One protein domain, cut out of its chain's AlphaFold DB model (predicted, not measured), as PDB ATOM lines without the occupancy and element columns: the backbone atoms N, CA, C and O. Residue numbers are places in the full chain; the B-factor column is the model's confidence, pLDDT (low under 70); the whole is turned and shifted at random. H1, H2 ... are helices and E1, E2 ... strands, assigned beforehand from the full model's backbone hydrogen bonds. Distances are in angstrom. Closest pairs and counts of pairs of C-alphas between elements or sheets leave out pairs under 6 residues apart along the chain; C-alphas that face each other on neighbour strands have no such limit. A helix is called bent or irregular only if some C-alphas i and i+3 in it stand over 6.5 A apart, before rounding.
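What this domain is: This is residues 114 to 252 of the 622 residues of an uncharacterized protein of Thermoleophilia bacterium (UniProt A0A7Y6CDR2). A sandwich of two small twisted sheets, E8 E7 E10 and E4 E6 E9, face to face with their strands at 36 degrees, makes the body. A smaller lobe, the sheet E2 E1 E3 with H1 beside it, lies beyond E10 on the side away from E4 E6 E9. The last stretch, residues 238 to 252, folds back along E10. The printed part has 139 residues, with ten named strands and one named helix in the order E1 E2 H1 E3 E4 E5 E6 E7 E8 E9 E10; the three sheets are antiparallel, and the class is mostly strand, though under half of the residues are in named elements. The whole is compact, with a radius of gyration of the C-alphas of 14.9 A and spans of 47 by 34 by 22 A.

Where its parts are: E10, residues 227 to 237, is the longest strand at 32.6 A and ends at C-alpha 237 at (12.491, 35.263, -48.021). E7, residues 195 to 201, is 20.7 A long, and E8, residues 205 to 211, 18.6 A. E6, residues 179 to 187, is 26.0 A, E9, residues 216 to 222, 20.6 A, and E4, residues 165 to 169, 13.1 A. E5 is residues 173 to 175. E1, residues 114 to 116, begins at (4.145, 21.318, -54.228); E2 is residues 124 to 127 and E3 residues 143 to 145. H1, residues 131 to 140, is 15.2 A long and only just irregular: C-alphas 132 and 135 are 6.6 A apart.

How they stand to each other: In the twisted sheet E8 E7 E10, N 198 and O 234 are 2.9 A apart; E7 and E8 form a hairpin, with N 199 and O 208 at 2.9 A. In the sheet E4 E6 E9, N 167 and O 185 are 2.8 A apart, and N 182 and O 219 2.8 A. Between these sheets, the closest C-alphas of E8 and E9 are those of Val 210 and Ala 217, 6.2 A. E5 pairs with no named strand. E2, H1 and E3 form a split strand-helix-strand unit, two strands running the same way with E1 between them, its crossover right-handed. E1 and E2 form a hairpin, with N 115 and O 125 within hydrogen-bond range at 2.8 A; E1 and E3 are antiparallel neighbours, with N 114 and O 144 within hydrogen-bond range at 2.8 A. H1 only grazes this sheet with residues 134 to 138; 4 of its 6 O i to N i+4 pairs are within hydrogen-bond range. The closest C-alphas of E3 and E10 are those of Ile 144 and Thr 232, 7.0 A.

The domain as a whole: The C-alphas of Gly 158 and Lys 175 are farthest apart, 48.1 A. The printed part has no cut. The link E3 to E4, 19 residues, is long. Mean pLDDT of the printed part is 78.9; residues 118 to 123, 128 to 160 and 204 are under 70.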
ATOM      1  N   CYS A 114       2.793  21.510 -53.735       74.19
ATOM      2  CA  CYS A 114       4.145  21.318 -54.228       74.19
ATOM      3  C   CYS A 114       4.597  19.916 -53.856       74.19
ATOM      4  O   CYS A 114       4.707  19.626 -52.672       74.19
ATOM      5  N   HIS A 115       4.859  19.077 -54.853       78.69
ATOM      6  CA  HIS A 115       5.333  17.704 -54.703       78.69
ATOM      7  C   HIS A 115       6.850  17.627 -54.901       78.69
ATOM      8  O   HIS A 115       7.395  18.231 -55.831       78.69
ATOM      9  N   ARG A 116       7.539  16.878 -54.040       75.44
ATOM     10  CA  ARG A 116       8.996  16.763 -54.012       75.44
ATOM     11  C   ARG A 116       9.494  15.878 -55.154       75.44
ATOM     12  O   ARG A 116       9.164  14.705 -55.245       75.44
ATOM     13  N   THR A 117      10.329  16.420 -56.033       74.12
ATOM     14  CA  THR A 117      10.708  15.753 -57.299       74.12
ATOM     15  C   THR A 117      11.929  14.835 -57.196       74.12
ATOM     16  O   THR A 117      12.290  14.180 -58.169       74.12
ATOM     17  N   GLY A 118      12.642  14.864 -56.065       68.06
ATOM     18  CA  GLY A 118      13.970  14.255 -55.918       68.06
ATOM     19  C   GLY A 118      15.105  14.992 -56.653       68.06
ATOM     20  O   GLY A 118      16.272  14.684 -56.422       68.06
ATOM     21  N   ASN A 119      14.807  15.991 -57.490       68.31
ATOM     22  CA  ASN A 119      15.803  16.745 -58.249       68.31
ATOM     23  C   ASN A 119      16.379  17.909 -57.422       68.31
ATOM     24  O   ASN A 119      15.642  18.772 -56.957       68.31
ATOM     25  N   ALA A 120      17.705  17.992 -57.288       57.34
ATOM     26  CA  ALA A 120      18.375  19.062 -56.546       57.34
ATOM     27  C   ALA A 120      18.171  20.480 -57.131       57.34
ATOM     28  O   ALA A 120      18.308  21.454 -56.394       57.34
ATOM     29  N   THR A 121      17.850  20.620 -58.426       56.84
ATOM     30  CA  THR A 121      17.646  21.932 -59.080       56.84
ATOM     31  C   THR A 121      16.187  22.381 -59.124       56.84
ATOM     32  O   THR A 121      15.921  23.581 -59.139       56.84
ATOM     33  N   THR A 122      15.240  21.443 -59.094       63.94
ATOM     34  CA  THR A 122      13.792  21.706 -59.041       63.94
ATOM     35  C   THR A 122      13.116  20.880 -57.940       63.94
ATOM     36  O   THR A 122      12.192  20.118 -58.236       63.94
ATOM     37  N   PRO A 123      13.551  20.984 -56.664       66.12
ATOM     38  CA  PRO A 123      13.179  20.033 -55.616       66.12
ATOM     39  C   PRO A 123      11.686  19.940 -55.322       66.12
ATOM     40  O   PRO A 123      11.283  18.920 -54.770       66.12
ATOM     41  N   TRP A 124      10.872  20.922 -55.725       72.31
ATOM     42  CA  TRP A 124       9.416  20.817 -55.693       72.31
ATOM     43  C   TRP A 124       8.776  21.279 -57.009       72.31
ATOM     44  O   TRP A 124       9.206  22.261 -57.613       72.31
ATOM     45  N   ALA A 125       7.717  20.587 -57.429       75.19
ATOM     46  CA  ALA A 125       6.914  20.897 -58.611       75.19
ATOM     47  C   ALA A 125       5.447  21.130 -58.229       75.19
ATOM     48  O   ALA A 125       4.935  20.491 -57.315       75.19
ATOM     49  N   LEU A 126       4.768  22.034 -58.940       74.44
ATOM     50  CA  LEU A 126       3.351  22.325 -58.719       74.44
ATOM     51  C   LEU A 126       2.475  21.213 -59.310       74.44
ATOM     52  O   LEU A 126       2.505  20.971 -60.516       74.44
ATOM     53  N   THR A 127       1.650  20.590 -58.474       71.06
ATOM     54  CA  THR A 127       0.679  19.557 -58.857       71.06
ATOM     55  C   THR A 127      -0.699  19.948 -58.330       71.06
ATOM     56  O   THR A 127      -0.818  20.484 -57.233       71.06
ATOM     57  N   ILE A 128      -1.762  19.697 -59.092       68.88
ATOM     58  CA  ILE A 128      -3.143  19.859 -58.616       68.88
ATOM     59  C   ILE A 128      -3.680  18.459 -58.329       68.88
ATOM     60  O   ILE A 128      -3.735  17.634 -59.239       68.88
ATOM     61  N   VAL A 129      -4.055  18.189 -57.077       62.16
ATOM     62  CA  VAL A 129      -4.619  16.899 -56.642       62.16
ATOM     63  C   VAL A 129      -6.054  17.074 -56.161       62.16
ATOM     64  O   VAL A 129      -6.437  18.147 -55.696       62.16
ATOM     65  N   SER A 130      -6.862  16.019 -56.263       56.81
ATOM     66  CA  SER A 130      -8.159  15.965 -55.586       56.81
ATOM     67  C   SER A 130      -7.967  15.774 -54.080       56.81
ATOM     68  O   SER A 130      -6.997  15.152 -53.647       56.81
ATOM     69  N   ALA A 131      -8.930  16.236 -53.277       52.16
ATOM     70  CA  ALA A 131      -8.917  16.045 -51.823       52.16
ATOM     71  C   ALA A 131      -8.737  14.565 -51.421       52.16
ATOM     72  O   ALA A 131      -7.990  14.260 -50.503       52.16
ATOM     73  N   THR A 132      -9.324  13.638 -52.185       54.91
ATOM     74  CA  THR A 132      -9.209  12.180 -51.990       54.91
ATOM     75  C   THR A 132      -7.811  11.592 -52.200       54.91
ATOM     76  O   THR A 132      -7.553  10.486 -51.736       54.91
ATOM     77  N   LEU A 133      -6.920  12.286 -52.915       61.88
ATOM     78  CA  LEU A 133      -5.524  11.873 -53.092       61.88
ATOM     79  C   LEU A 133      -4.586  12.594 -52.117       61.88
ATOM     80  O   LEU A 133      -3.476  12.119 -51.885       61.88
ATOM     81  N   LEU A 134      -5.025  13.713 -51.526       59.53
ATOM     82  CA  LEU A 134      -4.209  14.529 -50.630       59.53
ATOM     83  C   LEU A 134      -3.698  13.718 -49.431       59.53
ATOM     84  O   LEU A 134      -2.523  13.829 -49.104       59.53
ATOM     85  N   ASP A 135      -4.532  12.849 -48.854       55.47
ATOM     86  CA  ASP A 135      -4.161  11.978 -47.727       55.47
ATOM     87  C   ASP A 135      -3.084  10.937 -48.090       55.47
ATOM     88  O   ASP A 135      -2.256  10.578 -47.253       55.47
ATOM     89  N   GLN A 136      -3.056  10.466 -49.343       62.66
ATOM     90  CA  GLN A 136      -2.048   9.504 -49.804       62.66
ATOM     91  C   GLN A 136      -0.679  10.178 -49.936       62.66
ATOM     92  O   GLN A 136       0.309   9.682 -49.402       62.66
ATOM     93  N   TYR A 137      -0.626  11.352 -50.570       59.44
ATOM     94  CA  TYR A 137       0.599  12.151 -50.651       59.44
ATOM     95  C   TYR A 137       1.046  12.678 -49.271       59.44
ATOM     96  O   TYR A 137       2.226  12.640 -48.929       59.44
ATOM     97  N   ALA A 138       0.103  13.091 -48.421       56.59
ATOM     98  CA  ALA A 138       0.363  13.475 -47.035       56.59
ATOM     99  C   ALA A 138       1.112  12.381 -46.255       56.59
ATOM    100  O   ALA A 138       2.057  12.687 -45.525       56.59
ATOM    101  N   ALA A 139       0.733  11.113 -46.445       54.25
ATOM    102  CA  ALA A 139       1.373   9.966 -45.803       54.25
ATOM    103  C   ALA A 139       2.824   9.722 -46.266       54.25
ATOM    104  O   ALA A 139       3.621   9.189 -45.495       54.25
ATOM    105  N   HIS A 140       3.191  10.136 -47.484       61.38
ATOM    106  CA  HIS A 140       4.573  10.075 -47.975       61.38
ATOM    107  C   HIS A 140       5.451  11.230 -47.461       61.38
ATOM    108  O   HIS A 140       6.679  11.132 -47.498       61.38
ATOM    109  N   GLY A 141       4.849  12.312 -46.954       58.03
ATOM    110  CA  GLY A 141       5.574  13.486 -46.456       58.03
ATOM    111  C   GLY A 141       6.334  14.256 -47.546       58.03
ATOM    112  O   GLY A 141       7.258  15.014 -47.246       58.03
ATOM    113  N   ASP A 142       5.965  14.042 -48.809       66.50
ATOM    114  CA  ASP A 142       6.616  14.566 -50.009       66.50
ATOM    115  C   ASP A 142       5.874  15.762 -50.625       66.50
ATOM    116  O   ASP A 142       6.280  16.260 -51.674       66.50
ATOM    117  N   ILE A 143       4.834  16.273 -49.958       68.88
ATOM    118  CA  ILE A 143       4.054  17.432 -50.405       68.88
ATOM    119  C   ILE A 143       4.020  18.572 -49.383       68.88
ATOM    120  O   ILE A 143       4.135  18.356 -48.181       68.88
ATOM    121  N   ILE A 144       3.813  19.799 -49.864       65.38
ATOM    122  CA  ILE A 144       3.390  20.966 -49.067       65.38
ATOM    123  C   ILE A 144       2.274  21.736 -49.802       65.38
ATOM    124  O   ILE A 144       2.169  21.600 -51.023       65.38
ATOM    125  N   PRO A 145       1.459  22.576 -49.133       63.84
ATOM    126  CA  PRO A 145       0.587  23.532 -49.823       63.84
ATOM    127  C   PRO A 145       1.381  24.384 -50.812       63.84
ATOM    128  O   PRO A 145       2.434  24.912 -50.444       63.84
ATOM    129  N   ALA A 146       0.877  24.579 -52.035       63.94
ATOM    130  CA  ALA A 146       1.505  25.525 -52.946       63.94
ATOM    131  C   ALA A 146       1.208  26.963 -52.506       63.94
ATOM    132  O   ALA A 146       0.040  27.362 -52.431       63.94
ATOM    133  N   PRO A 147       2.241  27.780 -52.249       56.00
ATOM    134  CA  PRO A 147       2.038  29.189 -51.972       56.00
ATOM    135  C   PRO A 147       1.439  29.922 -53.186       56.00
ATOM    136  O   PRO A 147       1.680  29.520 -54.328       56.00
ATOM    137  N   PRO A 148       0.781  31.083 -52.990       51.25
ATOM    138  CA  PRO A 148       0.302  31.933 -54.091       51.25
ATOM    139  C   PRO A 148       1.393  32.415 -55.067       51.25
ATOM    140  O   PRO A 148       1.079  32.978 -56.110       51.25
ATOM    141  N   TRP A 149       2.669  32.227 -54.717       50.12
ATOM    142  CA  TRP A 149       3.858  32.569 -55.502       50.12
ATOM    143  C   TRP A 149       4.544  31.350 -56.156       50.12
ATOM    144  O   TRP A 149       5.638  31.482 -56.697       50.12
ATOM    145  N   GLY A 150       3.903  30.176 -56.142       61.06
ATOM    146  CA  GLY A 150       4.439  28.945 -56.723       61.06
ATOM    147  C   GLY A 150       5.392  28.191 -55.793       61.06
ATOM    148  O   GLY A 150       5.627  28.578 -54.651       61.06
ATOM    149  N   CYS A 151       5.912  27.063 -56.276       68.94
ATOM    150  CA  CYS A 151       6.647  26.119 -55.440       68.94
ATOM    151  C   CYS A 151       8.099  26.534 -55.158       68.94
ATOM    152  O   CYS A 151       8.767  27.067 -56.048       68.94
ATOM    153  N   PRO A 152       8.634  26.260 -53.951       68.25
ATOM    154  CA  PRO A 152      10.063  26.398 -53.690       68.25
ATOM    155  C   PRO A 152      10.881  25.469 -54.611       68.25
ATOM    156  O   PRO A 152      10.499  24.317 -54.773       68.25
ATOM    157  N   PRO A 153      12.017  25.888 -55.191       62.19
ATOM    158  CA  PRO A 153      12.632  27.200 -55.162       62.19
ATOM    159  C   PRO A 153      12.366  27.899 -56.504       62.19
ATOM    160  O   PRO A 153      13.111  27.714 -57.467       62.19
ATOM    161  N   ALA A 154      11.314  28.716 -56.577       55.34
ATOM    162  CA  ALA A 154      11.074  29.598 -57.716       55.34
ATOM    163  C   ALA A 154      12.181  30.672 -57.800       55.34
ATOM    164  O   ALA A 154      12.046  31.771 -57.267       55.34
ATOM    165  N   ALA A 155      13.311  30.324 -58.418       54.28
ATOM    166  CA  ALA A 155      14.468  31.199 -58.557       54.28
ATOM    167  C   ALA A 155      14.219  32.307 -59.594       54.28
ATOM    168  O   ALA A 155      13.713  32.050 -60.689       54.28
ATOM    169  N   SER A 156      14.629  33.538 -59.278       47.41
ATOM    170  CA  SER A 156      14.670  34.652 -60.232       47.41
ATOM    171  C   SER A 156      15.994  34.690 -61.008       47.41
ATOM    172  O   SER A 156      17.029  34.210 -60.548       47.41
ATOM    173  N   ARG A 157      15.968  35.260 -62.219       45.88
ATOM    174  CA  ARG A 157      17.136  35.349 -63.114       45.88
ATOM    175  C   ARG A 157      18.182  36.339 -62.575       45.88
ATOM    176  O   ARG A 157      17.885  37.526 -62.502       45.88
ATOM    177  N   GLY A 158      19.410  35.885 -62.314       50.59
ATOM    178  CA  GLY A 158      20.568  36.775 -62.123       50.59
ATOM    179  C   GLY A 158      21.741  36.143 -61.372       50.59
ATOM    180  O   GLY A 158      22.842  36.045 -61.904       50.59
ATOM    181  N   THR A 159      21.495  35.668 -60.154       55.31
ATOM    182  CA  THR A 159      22.483  35.034 -59.263       55.31
ATOM    183  C   THR A 159      21.874  33.790 -58.619       55.31
ATOM    184  O   THR A 159      20.654  33.654 -58.563       55.31
ATOM    185  N   ARG A 160      22.699  32.844 -58.144       66.25
ATOM    186  CA  ARG A 160      22.200  31.666 -57.414       66.25
ATOM    187  C   ARG A 160      22.029  32.035 -55.931       66.25
ATOM    188  O   ARG A 160      23.056  32.165 -55.263       66.25
ATOM    189  N   PRO A 161      20.799  32.202 -55.408       71.25
ATOM    190  CA  PRO A 161      20.603  32.551 -54.006       71.25
ATOM    191  C   PRO A 161      21.094  31.427 -53.083       71.25
ATOM    192  O   PRO A 161      21.167  30.257 -53.471       71.25
ATOM    193  N   LEU A 162      21.435  31.784 -51.846       81.00
ATOM    194  CA  LEU A 162      21.911  30.848 -50.834       81.00
ATOM    195  C   LEU A 162      20.789  29.887 -50.440       81.00
ATOM    196  O   LEU A 162      19.680  30.307 -50.101       81.00
ATOM    197  N   ALA A 163      21.083  28.588 -50.468       82.50
ATOM    198  CA  ALA A 163      20.134  27.568 -50.047       82.50
ATOM    199  C   ALA A 163      19.760  27.760 -48.569       82.50
ATOM    200  O   ALA A 163      20.623  28.045 -47.731       82.50
ATOM    201  N   THR A 164      18.480  27.569 -48.254       84.75
ATOM    202  CA  THR A 164      17.989  27.514 -46.876       84.75
ATOM    203  C   THR A 164      17.346  26.161 -46.600       84.75
ATOM    204  O   THR A 164      16.772  25.539 -47.497       84.75
ATOM    205  N   ALA A 165      17.444  25.705 -45.357       86.88
ATOM    206  CA  ALA A 165      16.759  24.525 -44.856       86.88
ATOM    207  C   ALA A 165      15.793  24.958 -43.751       86.88
ATOM    208  O   ALA A 165      16.224  25.510 -42.739       86.88
ATOM    209  N   THR A 166      14.499  24.719 -43.958       89.38
ATOM    210  CA  THR A 166      13.471  24.924 -42.933       89.38
ATOM    211  C   THR A 166      13.245  23.612 -42.187       89.38
ATOM    212  O   THR A 166      13.138  22.557 -42.812       89.38
ATOM    213  N   THR A 167      13.141  23.656 -40.862       93.62
ATOM    214  CA  THR A 167      12.749  22.512 -40.027       93.62
ATOM    215  C   THR A 167      11.608  22.893 -39.093       93.62
ATOM    216  O   THR A 167      11.552  24.014 -38.594       93.62
ATOM    217  N   VAL A 168      10.684  21.959 -38.871       95.75
ATOM    218  CA  VAL A 168       9.521  22.089 -37.986       95.75
ATOM    219  C   VAL A 168       9.673  21.088 -36.848       95.75
ATOM    220  O   VAL A 168       9.667  19.876 -37.076       95.75
ATOM    221  N   GLY A 169       9.806  21.601 -35.626       94.56
ATOM    222  CA  GLY A 169       9.867  20.829 -34.389       94.56
ATOM    223  C   GLY A 169       8.717  21.171 -33.441       94.56
ATOM    224  O   GLY A 169       8.117  22.242 -33.514       94.56
ATOM    225  N   GLY A 170       8.401  20.257 -32.529       95.12
ATOM    226  CA  GLY A 170       7.319  20.423 -31.561       95.12
ATOM    227  C   GLY A 170       6.865  19.085 -30.974       95.12
ATOM    228  O   GLY A 170       7.521  18.065 -31.198       95.12
ATOM    229  N   PRO A 171       5.757  19.069 -30.216       95.31
ATOM    230  CA  PRO A 171       5.215  17.843 -29.636       95.31
ATOM    231  C   PRO A 171       4.654  16.906 -30.718       95.31
ATOM    232  O   PRO A 171       3.856  17.325 -31.552       95.31
ATOM    233  N   SER A 172       5.012  15.620 -30.659       91.44
ATOM    234  CA  SER A 172       4.464  14.561 -31.528       91.44
ATOM    235  C   SER A 172       3.109  14.018 -31.054       91.44
ATOM    236  O   SER A 172       2.435  13.292 -31.781       91.44
ATOM    237  N   THR A 173       2.689  14.345 -29.831       93.06
ATOM    238  CA  THR A 173       1.364  14.020 -29.289       93.06
ATOM    239  C   THR A 173       0.826  15.216 -28.523       93.06
ATOM    240  O   THR A 173       1.533  15.812 -27.711       93.06
ATOM    241  N   VAL A 174      -0.430  15.569 -28.786       91.88
ATOM    242  CA  VAL A 174      -1.120  16.710 -28.174       91.88
ATOM    243  C   VAL A 174      -2.510  16.257 -27.724       91.88
ATOM    244  O   VAL A 174      -3.082  15.310 -28.267       91.88
ATOM    245  N   LYS A 175      -3.054  16.893 -26.687       88.38
ATOM    246  CA  LYS A 175      -4.433  16.668 -26.244       88.38
ATOM    247  C   LYS A 175      -5.351  17.641 -26.995       88.38
ATOM    248  O   LYS A 175      -4.972  18.777 -27.258       88.38
ATOM    249  N   ILE A 176      -6.546  17.215 -27.391       86.00
ATOM    250  CA  ILE A 176      -7.501  18.130 -28.034       86.00
ATOM    251  C   ILE A 176      -7.814  19.310 -27.097       86.00
ATOM    252  O   ILE A 176      -7.779  19.170 -25.875       86.00
ATOM    253  N   THR A 177      -8.104  20.485 -27.660       78.69
ATOM    254  CA  THR A 177      -8.319  21.765 -26.951       78.69
ATOM    255  C   THR A 177      -7.111  22.389 -26.233       78.69
ATOM    256  O   THR A 177      -7.170  23.589 -25.953       78.69
ATOM    257  N   THR A 178      -5.983  21.695 -26.013       83.19
ATOM    258  CA  THR A 178      -4.739  22.381 -25.604       83.19
ATOM    259  C   THR A 178      -4.060  23.080 -26.781       83.19
ATOM    260  O   THR A 178      -4.093  22.629 -27.927       83.19
ATOM    261  N   GLN A 179      -3.424  24.217 -26.484       88.75
ATOM    262  CA  GLN A 179      -2.572  24.930 -27.429       88.75
ATOM    263  C   GLN A 179      -1.181  24.284 -27.464       88.75
ATOM    264  O   GLN A 179      -0.482  24.257 -26.453       88.75
ATOM    265  N   ALA A 180      -0.767  23.818 -28.637       92.69
ATOM    266  CA  ALA A 180       0.603  23.417 -28.921       92.69
ATOM    267  C   ALA A 180       1.420  24.597 -29.467       92.69
ATOM    268  O   ALA A 180       0.886  25.511 -30.105       92.69
ATOM    269  N   ILE A 181       2.731  24.544 -29.235       95.69
ATOM    270  CA  ILE A 181       3.717  25.461 -29.809       95.69
ATOM    271  C   ILE A 181       4.657  24.639 -30.686       95.69
ATOM    272  O   ILE A 181       5.237  23.652 -30.231       95.69
ATOM    273  N   PHE A 182       4.800  25.068 -31.934       96.19
ATOM    274  CA  PHE A 182       5.732  24.523 -32.910       96.19
ATOM    275  C   PHE A 182       6.849  25.532 -33.142       96.19
ATOM    276  O   PHE A 182       6.587  26.723 -33.327       96.19
ATOM    277  N   PHE A 183       8.085  25.050 -33.129       96.50
ATOM    278  CA  PHE A 183       9.291  25.834 -33.359       96.50
ATOM    279  C   PHE A 183       9.758  25.593 -34.788       96.50
ATOM    280  O   PHE A 183       9.868  24.444 -35.219       96.50
ATOM    281  N   ILE A 184      10.000  26.672 -35.526       97.56
ATOM    282  CA  ILE A 184      10.457  26.606 -36.908       97.56
ATOM    283  C   ILE A 184      11.828  27.255 -36.975       97.56
ATOM    284  O   ILE A 184      11.970  28.420 -36.608       97.56
ATOM    285  N   THR A 185      12.812  26.518 -37.473       97.19
ATOM    286  CA  THR A 185      14.173  27.016 -37.680       97.19
ATOM    287  C   THR A 185      14.453  27.072 -39.173       97.19
ATOM    288  O   THR A 185      14.154  26.127 -39.898       97.19
ATOM    289  N   VAL A 186      15.029  28.175 -39.644       95.56
ATOM    290  CA  VAL A 186      15.451  28.373 -41.032       95.56
ATOM    291  C   VAL A 186      16.951  28.634 -41.027       95.56
ATOM    292  O   VAL A 186      17.412  29.707 -40.640       95.56
ATOM    293  N   ALA A 187      17.721  27.630 -41.435       93.62
ATOM    294  CA  ALA A 187      19.177  27.664 -41.440       93.62
ATOM    295  C   ALA A 187      19.736  27.888 -42.851       93.62
ATOM    296  O   ALA A 187      19.119  27.518 -43.852       93.62
ATOM    297  N   SER A 188      20.943  28.447 -42.929       90.00
ATOM    298  CA  SER A 188      21.774  28.467 -44.133       90.00
ATOM    299  C   SER A 188      23.243  28.314 -43.738       90.00
ATOM    300  O   SER A 188      23.624  28.629 -42.612       90.00
ATOM    301  N   ASN A 189      24.084  27.858 -44.666       86.88
ATOM    302  CA  ASN A 189      25.510  27.610 -44.415       86.88
ATOM    303  C   ASN A 189      26.353  28.904 -44.371       86.88
ATOM    304  O   ASN A 189      27.568  28.844 -44.211       86.88
ATOM    305  N   SER A 190      25.730  30.070 -44.563       84.75
ATOM    306  CA  SER A 190      26.413  31.353 -44.753       84.75
ATOM    307  C   SER A 190      25.540  32.524 -44.289       84.75
ATOM    308  O   SER A 190      25.037  33.309 -45.093       84.75
ATOM    309  N   GLY A 191      25.363  32.632 -42.970       88.62
ATOM    310  CA  GLY A 191      24.599  33.692 -42.306       88.62
ATOM    311  C   GLY A 191      23.169  33.295 -41.928       88.62
ATOM    312  O   GLY A 191      22.722  32.182 -42.190       88.62
ATOM    313  N   VAL A 192      22.461  34.224 -41.281       93.56
ATOM    314  CA  VAL A 192      21.118  34.007 -40.721       93.56
ATOM    315  C   VAL A 192      20.039  34.481 -41.709       93.56
ATOM    316  O   VAL A 192      20.027  35.670 -42.039       93.56
ATOM    317  N   PRO A 193      19.129  33.599 -42.170       91.75
ATOM    318  CA  PRO A 193      18.022  33.973 -43.047       91.75
ATOM    319  C   PRO A 193      17.033  34.962 -42.418       91.75
ATOM    320  O   PRO A 193      16.698  34.882 -41.235       91.75
ATOM    321  N   THR A 194      16.539  35.874 -43.251       92.19
ATOM    322  CA  THR A 194      15.560  36.928 -42.933       92.19
ATOM    323  C   THR A 194      14.257  36.691 -43.703       92.19
ATOM    324  O   THR A 194      14.245  35.942 -44.681       92.19
ATOM    325  N   GLY A 195      13.134  37.253 -43.252       89.31
ATOM    326  CA  GLY A 195      11.825  37.077 -43.890       89.31
ATOM    327  C   GLY A 195      10.781  36.436 -42.974       89.31
ATOM    328  O   GLY A 195      10.705  36.753 -41.788       89.31
ATOM    329  N   THR A 196       9.934  35.564 -43.527       87.56
ATOM    330  CA  THR A 196       8.723  35.048 -42.854       87.56
ATOM    331  C   THR A 196       8.530  33.548 -43.040       87.56
ATOM    332  O   THR A 196       8.962  32.971 -44.033       87.56
ATOM    333  N   VAL A 197       7.825  32.921 -42.105       91.62
ATOM    334  CA  VAL A 197       7.399  31.520 -42.158       91.62
ATOM    335  C   VAL A 197       5.878  31.465 -42.135       91.62
ATOM    336  O   VAL A 197       5.263  31.959 -41.195       91.62
ATOM    337  N   SER A 198       5.268  30.831 -43.137       86.44
ATOM    338  CA  SER A 198       3.841  30.481 -43.131       86.44
ATOM    339  C   SER A 198       3.655  29.043 -42.654       86.44
ATOM    340  O   SER A 198       4.220  28.130 -43.249       86.44
ATOM    341  N   CYS A 199       2.877  28.842 -41.594       87.50
ATOM    342  CA  CYS A 199       2.594  27.531 -41.006       87.50
ATOM    343  C   CYS A 199       1.219  27.009 -41.431       87.50
ATOM    344  O   CYS A 199       0.260  27.781 -41.508       87.50
ATOM    345  N   PHE A 200       1.117  25.697 -41.645       83.88
ATOM    346  CA  PHE A 200      -0.093  25.027 -42.113       83.88
ATOM    347  C   PHE A 200      -0.380  23.748 -41.319       83.88
ATOM    348  O   PHE A 200       0.535  23.038 -40.903       83.88
ATOM    349  N   ASP A 201      -1.666  23.468 -41.151       85.50
ATOM    350  CA  ASP A 201      -2.244  22.240 -40.607       85.50
ATOM    351  C   ASP A 201      -2.882  21.452 -41.768       85.50
ATOM    352  O   ASP A 201      -3.517  22.046 -42.644       85.50
ATOM    353  N   ASN A 202      -2.650  20.137 -41.819       82.25
ATOM    354  CA  ASN A 202      -3.133  19.211 -42.859       82.25
ATOM    355  C   ASN A 202      -2.982  19.726 -44.301       82.25
ATOM    356  O   ASN A 202      -3.857  19.558 -45.146       82.25
ATOM    357  N   PHE A 203      -1.844  20.372 -44.574       72.31
ATOM    358  CA  PHE A 203      -1.446  20.902 -45.883       72.31
ATOM    359  C   PHE A 203      -2.398  21.920 -46.536       72.31
ATOM    360  O   PHE A 203      -2.134  22.343 -47.657       72.31
ATOM    361  N   ASN A 204      -3.478  22.345 -45.877       68.38
ATOM    362  CA  ASN A 204      -4.488  23.232 -46.465       68.38
ATOM    363  C   ASN A 204      -4.906  24.384 -45.538       68.38
ATOM    364  O   ASN A 204      -5.210  25.483 -46.005       68.38
ATOM    365  N   ARG A 205      -4.873  24.180 -44.219       81.06
ATOM    366  CA  ARG A 205      -5.320  25.152 -43.228       81.06
ATOM    367  C   ARG A 205      -4.154  26.035 -42.815       81.06
ATOM    368  O   ARG A 205      -3.323  25.649 -42.000       81.06
ATOM    369  N   PHE A 206      -4.113  27.249 -43.353       80.81
ATOM    370  CA  PHE A 206      -3.193  28.286 -42.890       80.81
ATOM    371  C   PHE A 206      -3.411  28.583 -41.395       80.81
ATOM    372  O   PHE A 206      -4.529  28.878 -40.971       80.81
ATOM    373  N   ILE A 207      -2.336  28.503 -40.609       86.56
ATOM    374  CA  ILE A 207      -2.332  28.765 -39.163       86.56
ATOM    375  C   ILE A 207      -1.950  30.226 -38.907       86.56
ATOM    376  O   ILE A 207      -2.687  30.968 -38.263       86.56
ATOM    377  N   ALA A 208      -0.769  30.623 -39.386       84.88
ATOM    378  CA  ALA A 208      -0.174  31.935 -39.165       84.88
ATOM    379  C   ALA A 208       0.976  32.183 -40.151       84.88
ATOM    380  O   ALA A 208       1.585  31.236 -40.653       84.88
ATOM    381  N   SER A 209       1.316  33.457 -40.361       88.19
ATOM    382  CA  SER A 209       2.591  33.875 -40.951       88.19
ATOM    383  C   SER A 209       3.369  34.662 -39.900       88.19
ATOM    384  O   SER A 209       2.839  35.621 -39.338       88.19
ATOM    385  N   VAL A 210       4.587  34.223 -39.594       92.75
ATOM    386  CA  VAL A 210       5.398  34.712 -38.471       92.75
ATOM    387  C   VAL A 210       6.757  35.182 -39.005       92.75
ATOM    388  O   VAL A 210       7.377  34.446 -39.776       92.75
ATOM    389  N   PRO A 211       7.243  36.388 -38.653       94.00
ATOM    390  CA  PRO A 211       8.575  36.836 -39.050       94.00
ATOM    391  C   PRO A 211       9.666  36.003 -38.368       94.00
ATOM    392  O   PRO A 211       9.501  35.563 -37.228       94.00
ATOM    393  N   LEU A 212      10.793  35.816 -39.055       96.00
ATOM    394  CA  LEU A 212      11.982  35.217 -38.456       96.00
ATOM    395  C   LEU A 212      12.646  36.199 -37.487       96.00
ATOM    396  O   LEU A 212      12.952  37.335 -37.842       96.00
ATOM    397  N   VAL A 213      12.947  35.717 -36.285       95.31
ATOM    398  CA  VAL A 213      13.827  36.365 -35.312       95.31
ATOM    399  C   VAL A 213      15.059  35.479 -35.176       95.31
ATOM    400  O   VAL A 213      14.958  34.333 -34.747       95.31
ATOM    401  N   SER A 214      16.219  35.980 -35.609       91.81
ATOM    402  CA  SER A 214      17.486  35.228 -35.620       91.81
ATOM    403  C   SER A 214      17.376  33.836 -36.274       91.81
ATOM    404  O   SER A 214      17.866  32.844 -35.741       91.81
ATOM    405  N   GLY A 215      16.690  33.748 -37.421       92.69
ATOM    406  CA  GLY A 215      16.489  32.487 -38.149       92.69
ATOM    407  C   GLY A 215      15.463  31.536 -37.521       92.69
ATOM    408  O   GLY A 215      15.327  30.412 -37.988       92.69
ATOM    409  N   SER A 216      14.726  31.959 -36.487       95.69
ATOM    410  CA  SER A 216      13.701  31.148 -35.813       95.69
ATOM    411  C   SER A 216      12.321  31.815 -35.825       95.69
ATOM    412  O   SER A 216      12.210  33.037 -35.800       95.69
ATOM    413  N   ALA A 217      11.257  31.015 -35.813       96.69
ATOM    414  CA  ALA A 217       9.871  31.447 -35.637       96.69
ATOM    415  C   ALA A 217       9.106  30.462 -34.732       96.69
ATOM    416  O   ALA A 217       9.560  29.350 -34.456       96.69
ATOM    417  N   SER A 218       7.925  30.857 -34.249       96.06
ATOM    418  CA  SER A 218       7.063  29.975 -33.450       96.06
ATOM    419  C   SER A 218       5.601  30.102 -33.854       96.06
ATOM    420  O   SER A 218       5.025  31.188 -33.798       96.06
ATOM    421  N   CYS A 219       4.991  28.979 -34.222       94.44
ATOM    422  CA  CYS A 219       3.588  28.887 -34.604       94.44
ATOM    423  C   CYS A 219       2.788  28.208 -33.490       94.44
ATOM    424  O   CYS A 219       3.208  27.192 -32.939       94.44
ATOM    425  N   LYS A 220       1.633  28.779 -33.142       95.00
ATOM    426  CA  LYS A 220       0.754  28.270 -32.082       95.00
ATOM    427  C   LYS A 220      -0.536  27.747 -32.696       95.00
ATOM    428  O   LYS A 220      -1.146  28.449 -33.499       95.00
ATOM    429  N   LEU A 221      -0.957  26.548 -32.307       92.75
ATOM    430  CA  LEU A 221      -2.171  25.912 -32.818       92.75
ATOM    431  C   LEU A 221      -2.929  25.232 -31.679       92.75
ATOM    432  O   LEU A 221      -2.336  24.525 -30.869       92.75
ATOM    433  N   THR A 222      -4.245  25.419 -31.647       90.50
ATOM    434  CA  THR A 222      -5.157  24.644 -30.800       90.50
ATOM    435  C   THR A 222      -5.933  23.682 -31.689       90.50
ATOM    436  O   THR A 222      -6.594  24.109 -32.640       90.50
ATOM    437  N   PHE A 223      -5.846  22.387 -31.391       86.12
ATOM    438  CA  PHE A 223      -6.501  21.346 -32.180       86.12
ATOM    439  C   PHE A 223      -7.981  21.201 -31.812       86.12
ATOM    440  O   PHE A 223      -8.350  21.212 -30.635       86.12
ATOM    441  N   THR A 224      -8.817  21.057 -32.841       82.50
ATOM    442  CA  THR A 224     -10.288  20.965 -32.762       82.50
ATOM    443  C   THR A 224     -10.835  19.626 -33.266       82.50
ATOM    444  O   THR A 224     -12.046  19.432 -33.299       82.50
ATOM    445  N   SER A 225      -9.952  18.714 -33.665       85.06
ATOM    446  CA  SER A 225     -10.237  17.371 -34.175       85.06
ATOM    447  C   SER A 225      -9.228  16.386 -33.587       85.06
ATOM    448  O   SER A 225      -8.126  16.783 -33.212       85.06
ATOM    449  N   LEU A 226      -9.617  15.115 -33.482       86.31
ATOM    450  CA  LEU A 226      -8.723  14.016 -33.105       86.31
ATOM    451  C   LEU A 226      -8.036  13.411 -34.334       86.31
ATOM    452  O   LEU A 226      -8.528  13.546 -35.452       86.31
ATOM    453  N   GLY A 227      -6.960  12.661 -34.092       88.62
ATOM    454  CA  GLY A 227      -6.239  11.898 -35.109       88.62
ATOM    455  C   GLY A 227      -4.894  12.515 -35.483       88.62
ATOM    456  O   GLY A 227      -4.383  13.402 -34.798       88.62
ATOM    457  N   ALA A 228      -4.298  12.015 -36.563       87.56
ATOM    458  CA  ALA A 228      -3.029  12.522 -37.066       87.56
ATOM    459  C   ALA A 228      -3.220  13.875 -37.768       87.56
ATOM    460  O   ALA A 228      -4.031  14.001 -38.683       87.56
ATOM    461  N   HIS A 229      -2.438  14.866 -37.353       88.19
ATOM    462  CA  HIS A 229      -2.344  16.178 -37.978       88.19
ATOM    463  C   HIS A 229      -0.949  16.382 -38.575       88.19
ATOM    464  O   HIS A 229       0.055  16.139 -37.908       88.19
ATOM    465  N   SER A 230      -0.877  16.849 -39.819       86.88
ATOM    466  CA  SER A 230       0.381  17.102 -40.529       86.88
ATOM    467  C   SER A 230       0.737  18.583 -40.480       86.88
ATOM    468  O   SER A 230       0.217  19.388 -41.257       86.88
ATOM    469  N   ILE A 231       1.628  18.951 -39.559       92.25
ATOM    470  CA  ILE A 231       2.095  20.330 -39.404       92.25
ATOM    471  C   ILE A 231       3.256  20.578 -40.363       92.25
ATOM    472  O   ILE A 231       4.257  19.862 -40.350       92.25
ATOM    473  N   THR A 232       3.128  21.611 -41.191       86.31
ATOM    474  CA  THR A 232       4.155  22.032 -42.154       86.31
ATOM    475  C   THR A 232       4.418  23.526 -42.059       86.31
ATOM    476  O   THR A 232       3.616  24.297 -41.528       86.31
ATOM    477  N   ALA A 233       5.564  23.945 -42.589       87.19
ATOM    478  CA  ALA A 233       5.953  25.342 -42.663       87.19
ATOM    479  C   ALA A 233       6.605  25.645 -44.015       87.19
ATOM    480  O   ALA A 233       7.308  24.806 -44.573       87.19
ATOM    481  N   VAL A 234       6.398  26.855 -44.526       83.69
ATOM    482  CA  VAL A 234       7.046  27.358 -45.740       83.69
ATOM    483  C   VAL A 234       7.735  28.671 -45.408       83.69
ATOM    484  O   VAL A 234       7.079  29.654 -45.055       83.69
ATOM    485  N   TYR A 235       9.059  28.690 -45.524       84.88
ATOM    486  CA  TYR A 235       9.856  29.902 -45.424       84.88
ATOM    487  C   TYR A 235       9.782  30.688 -46.733       84.88
ATOM    488  O   TYR A 235      10.079  30.171 -47.813       84.88
ATOM    489  N   LYS A 236       9.422  31.966 -46.613       81.75
ATOM    490  CA  LYS A 236       9.472  32.967 -47.671       81.75
ATOM    491  C   LYS A 236      10.500  34.032 -47.297       81.75
ATOM    492  O   LYS A 236      10.344  34.729 -46.290       81.75
ATOM    493  N   THR A 237      11.497  34.196 -48.157       81.56
ATOM    494  CA  THR A 237      12.491  35.263 -48.021       81.56
ATOM    495  C   THR A 237      11.919  36.664 -48.274       81.56
ATOM    496  O   THR A 237      10.933  36.836 -48.997       81.56
ATOM    497  N   ASP A 238      12.565  37.660 -47.677       80.00
ATOM    498  CA  ASP A 238      12.452  39.082 -48.003       80.00
ATOM    499  C   ASP A 238      13.463  39.546 -49.074       80.00
ATOM    500  O   ASP A 238      13.186  40.518 -49.776       80.00
ATOM    501  N   ASP A 239      14.574  38.825 -49.269       81.38
ATOM    502  CA  ASP A 239      15.604  39.096 -50.280       81.38
ATOM    503  C   ASP A 239      15.823  37.876 -51.194       81.38
ATOM    504  O   ASP A 239      16.637  36.984 -50.928       81.38
ATOM    505  N   VAL A 240      15.100  37.874 -52.318       72.75
ATOM    506  CA  VAL A 240      15.117  36.808 -53.339       72.75
ATOM    507  C   VAL A 240      16.457  36.644 -54.063       72.75
ATOM    508  O   VAL A 240      16.680  35.607 -54.689       72.75
ATOM    509  N   ASN A 241      17.355  37.630 -53.984       73.50
ATOM    510  CA  ASN A 241      18.688  37.542 -54.583       73.50
ATOM    511  C   ASN A 241      19.702  36.903 -53.622       73.50
ATOM    512  O   ASN A 241      20.729  36.384 -54.065       73.50
ATOM    513  N   LYS A 242      19.412  36.933 -52.314       78.69
ATOM    514  CA  LYS A 242      20.289  36.438 -51.252       78.69
ATOM    515  C   LYS A 242      19.889  35.066 -50.728       78.69
ATOM    516  O   LYS A 242      20.771  34.225 -50.582       78.69
ATOM    517  N   TRP A 243      18.606  34.811 -50.470       82.38
ATOM    518  CA  TRP A 243      18.135  33.548 -49.889       82.38
ATOM    519  C   TRP A 243      17.133  32.836 -50.798       82.38
ATOM    520  O   TRP A 243      16.239  33.448 -51.374       82.38
ATOM    521  N   ALA A 244      17.233  31.512 -50.892       77.69
ATOM    522  CA  ALA A 244      16.191  30.695 -51.497       77.69
ATOM    523  C   ALA A 244      15.062  30.462 -50.480       77.69
ATOM    524  O   ALA A 244      15.330  30.069 -49.343       77.69
ATOM    525  N   SER A 245      13.803  30.643 -50.888       79.25
ATOM    526  CA  SER A 245      12.641  30.157 -50.126       79.25
ATOM    527  C   SER A 245      12.673  28.625 -50.023       79.25
ATOM    528  O   SER A 245      13.092  27.953 -50.968       79.25
ATOM    529  N   SER A 246      12.217  28.061 -48.901       76.19
ATOM    530  CA  SER A 246      12.285  26.615 -48.641       76.19
ATOM    531  C   SER A 246      11.050  26.067 -47.923       76.19
ATOM    532  O   SER A 246      10.305  26.783 -47.255       76.19
ATOM    533  N   ALA A 247      10.830  24.767 -48.099       79.19
ATOM    534  CA  ALA A 247       9.807  23.989 -47.413       79.19
ATOM    535  C   ALA A 247      10.390  23.350 -46.145       79.19
ATOM    536  O   ALA A 247      11.543  22.913 -46.150       79.19
ATOM    537  N   GLY A 248       9.593  23.280 -45.080       80.56
ATOM    538  CA  GLY A 248       9.892  22.496 -43.887       80.56
ATOM    539  C   GLY A 248       9.595  21.008 -44.070       80.56
ATOM    540  O   GLY A 248       8.904  20.611 -45.008       80.56
ATOM    541  N   ASN A 249      10.079  20.182 -43.142       82.06
ATOM    542  CA  ASN A 249       9.589  18.811 -42.999       82.06
ATOM    543  C   ASN A 249       8.110  18.790 -42.580       82.06
ATOM    544  O   ASN A 249       7.609  19.730 -41.958       82.06
ATOM    545  N   VAL A 250       7.447  17.670 -42.858       85.75
ATOM    546  CA  VAL A 250       6.165  17.335 -42.235       85.75
ATOM    547  C   VAL A 250       6.431  16.867 -40.805       85.75
ATOM    548  O   VAL A 250       7.285  16.010 -40.576       85.75
ATOM    549  N   LEU A 251       5.725  17.446 -39.837       88.50
ATOM    550  CA  LEU A 251       5.684  16.981 -38.457       88.50
ATOM    551  C   LEU A 251       4.301  16.388 -38.186       88.50
ATOM    552  O   LEU A 251       3.318  17.121 -38.074       88.50
ATOM    553  N   THR A 252       4.231  15.064 -38.066       91.25
ATOM    554  CA  THR A 252       2.997  14.368 -37.689       91.25
ATOM    555  C   THR A 252       2.753  14.507 -36.190       91.25
ATOM    556  O   THR A 252       3.588  14.121 -35.369       91.25
TER     557      THR A 252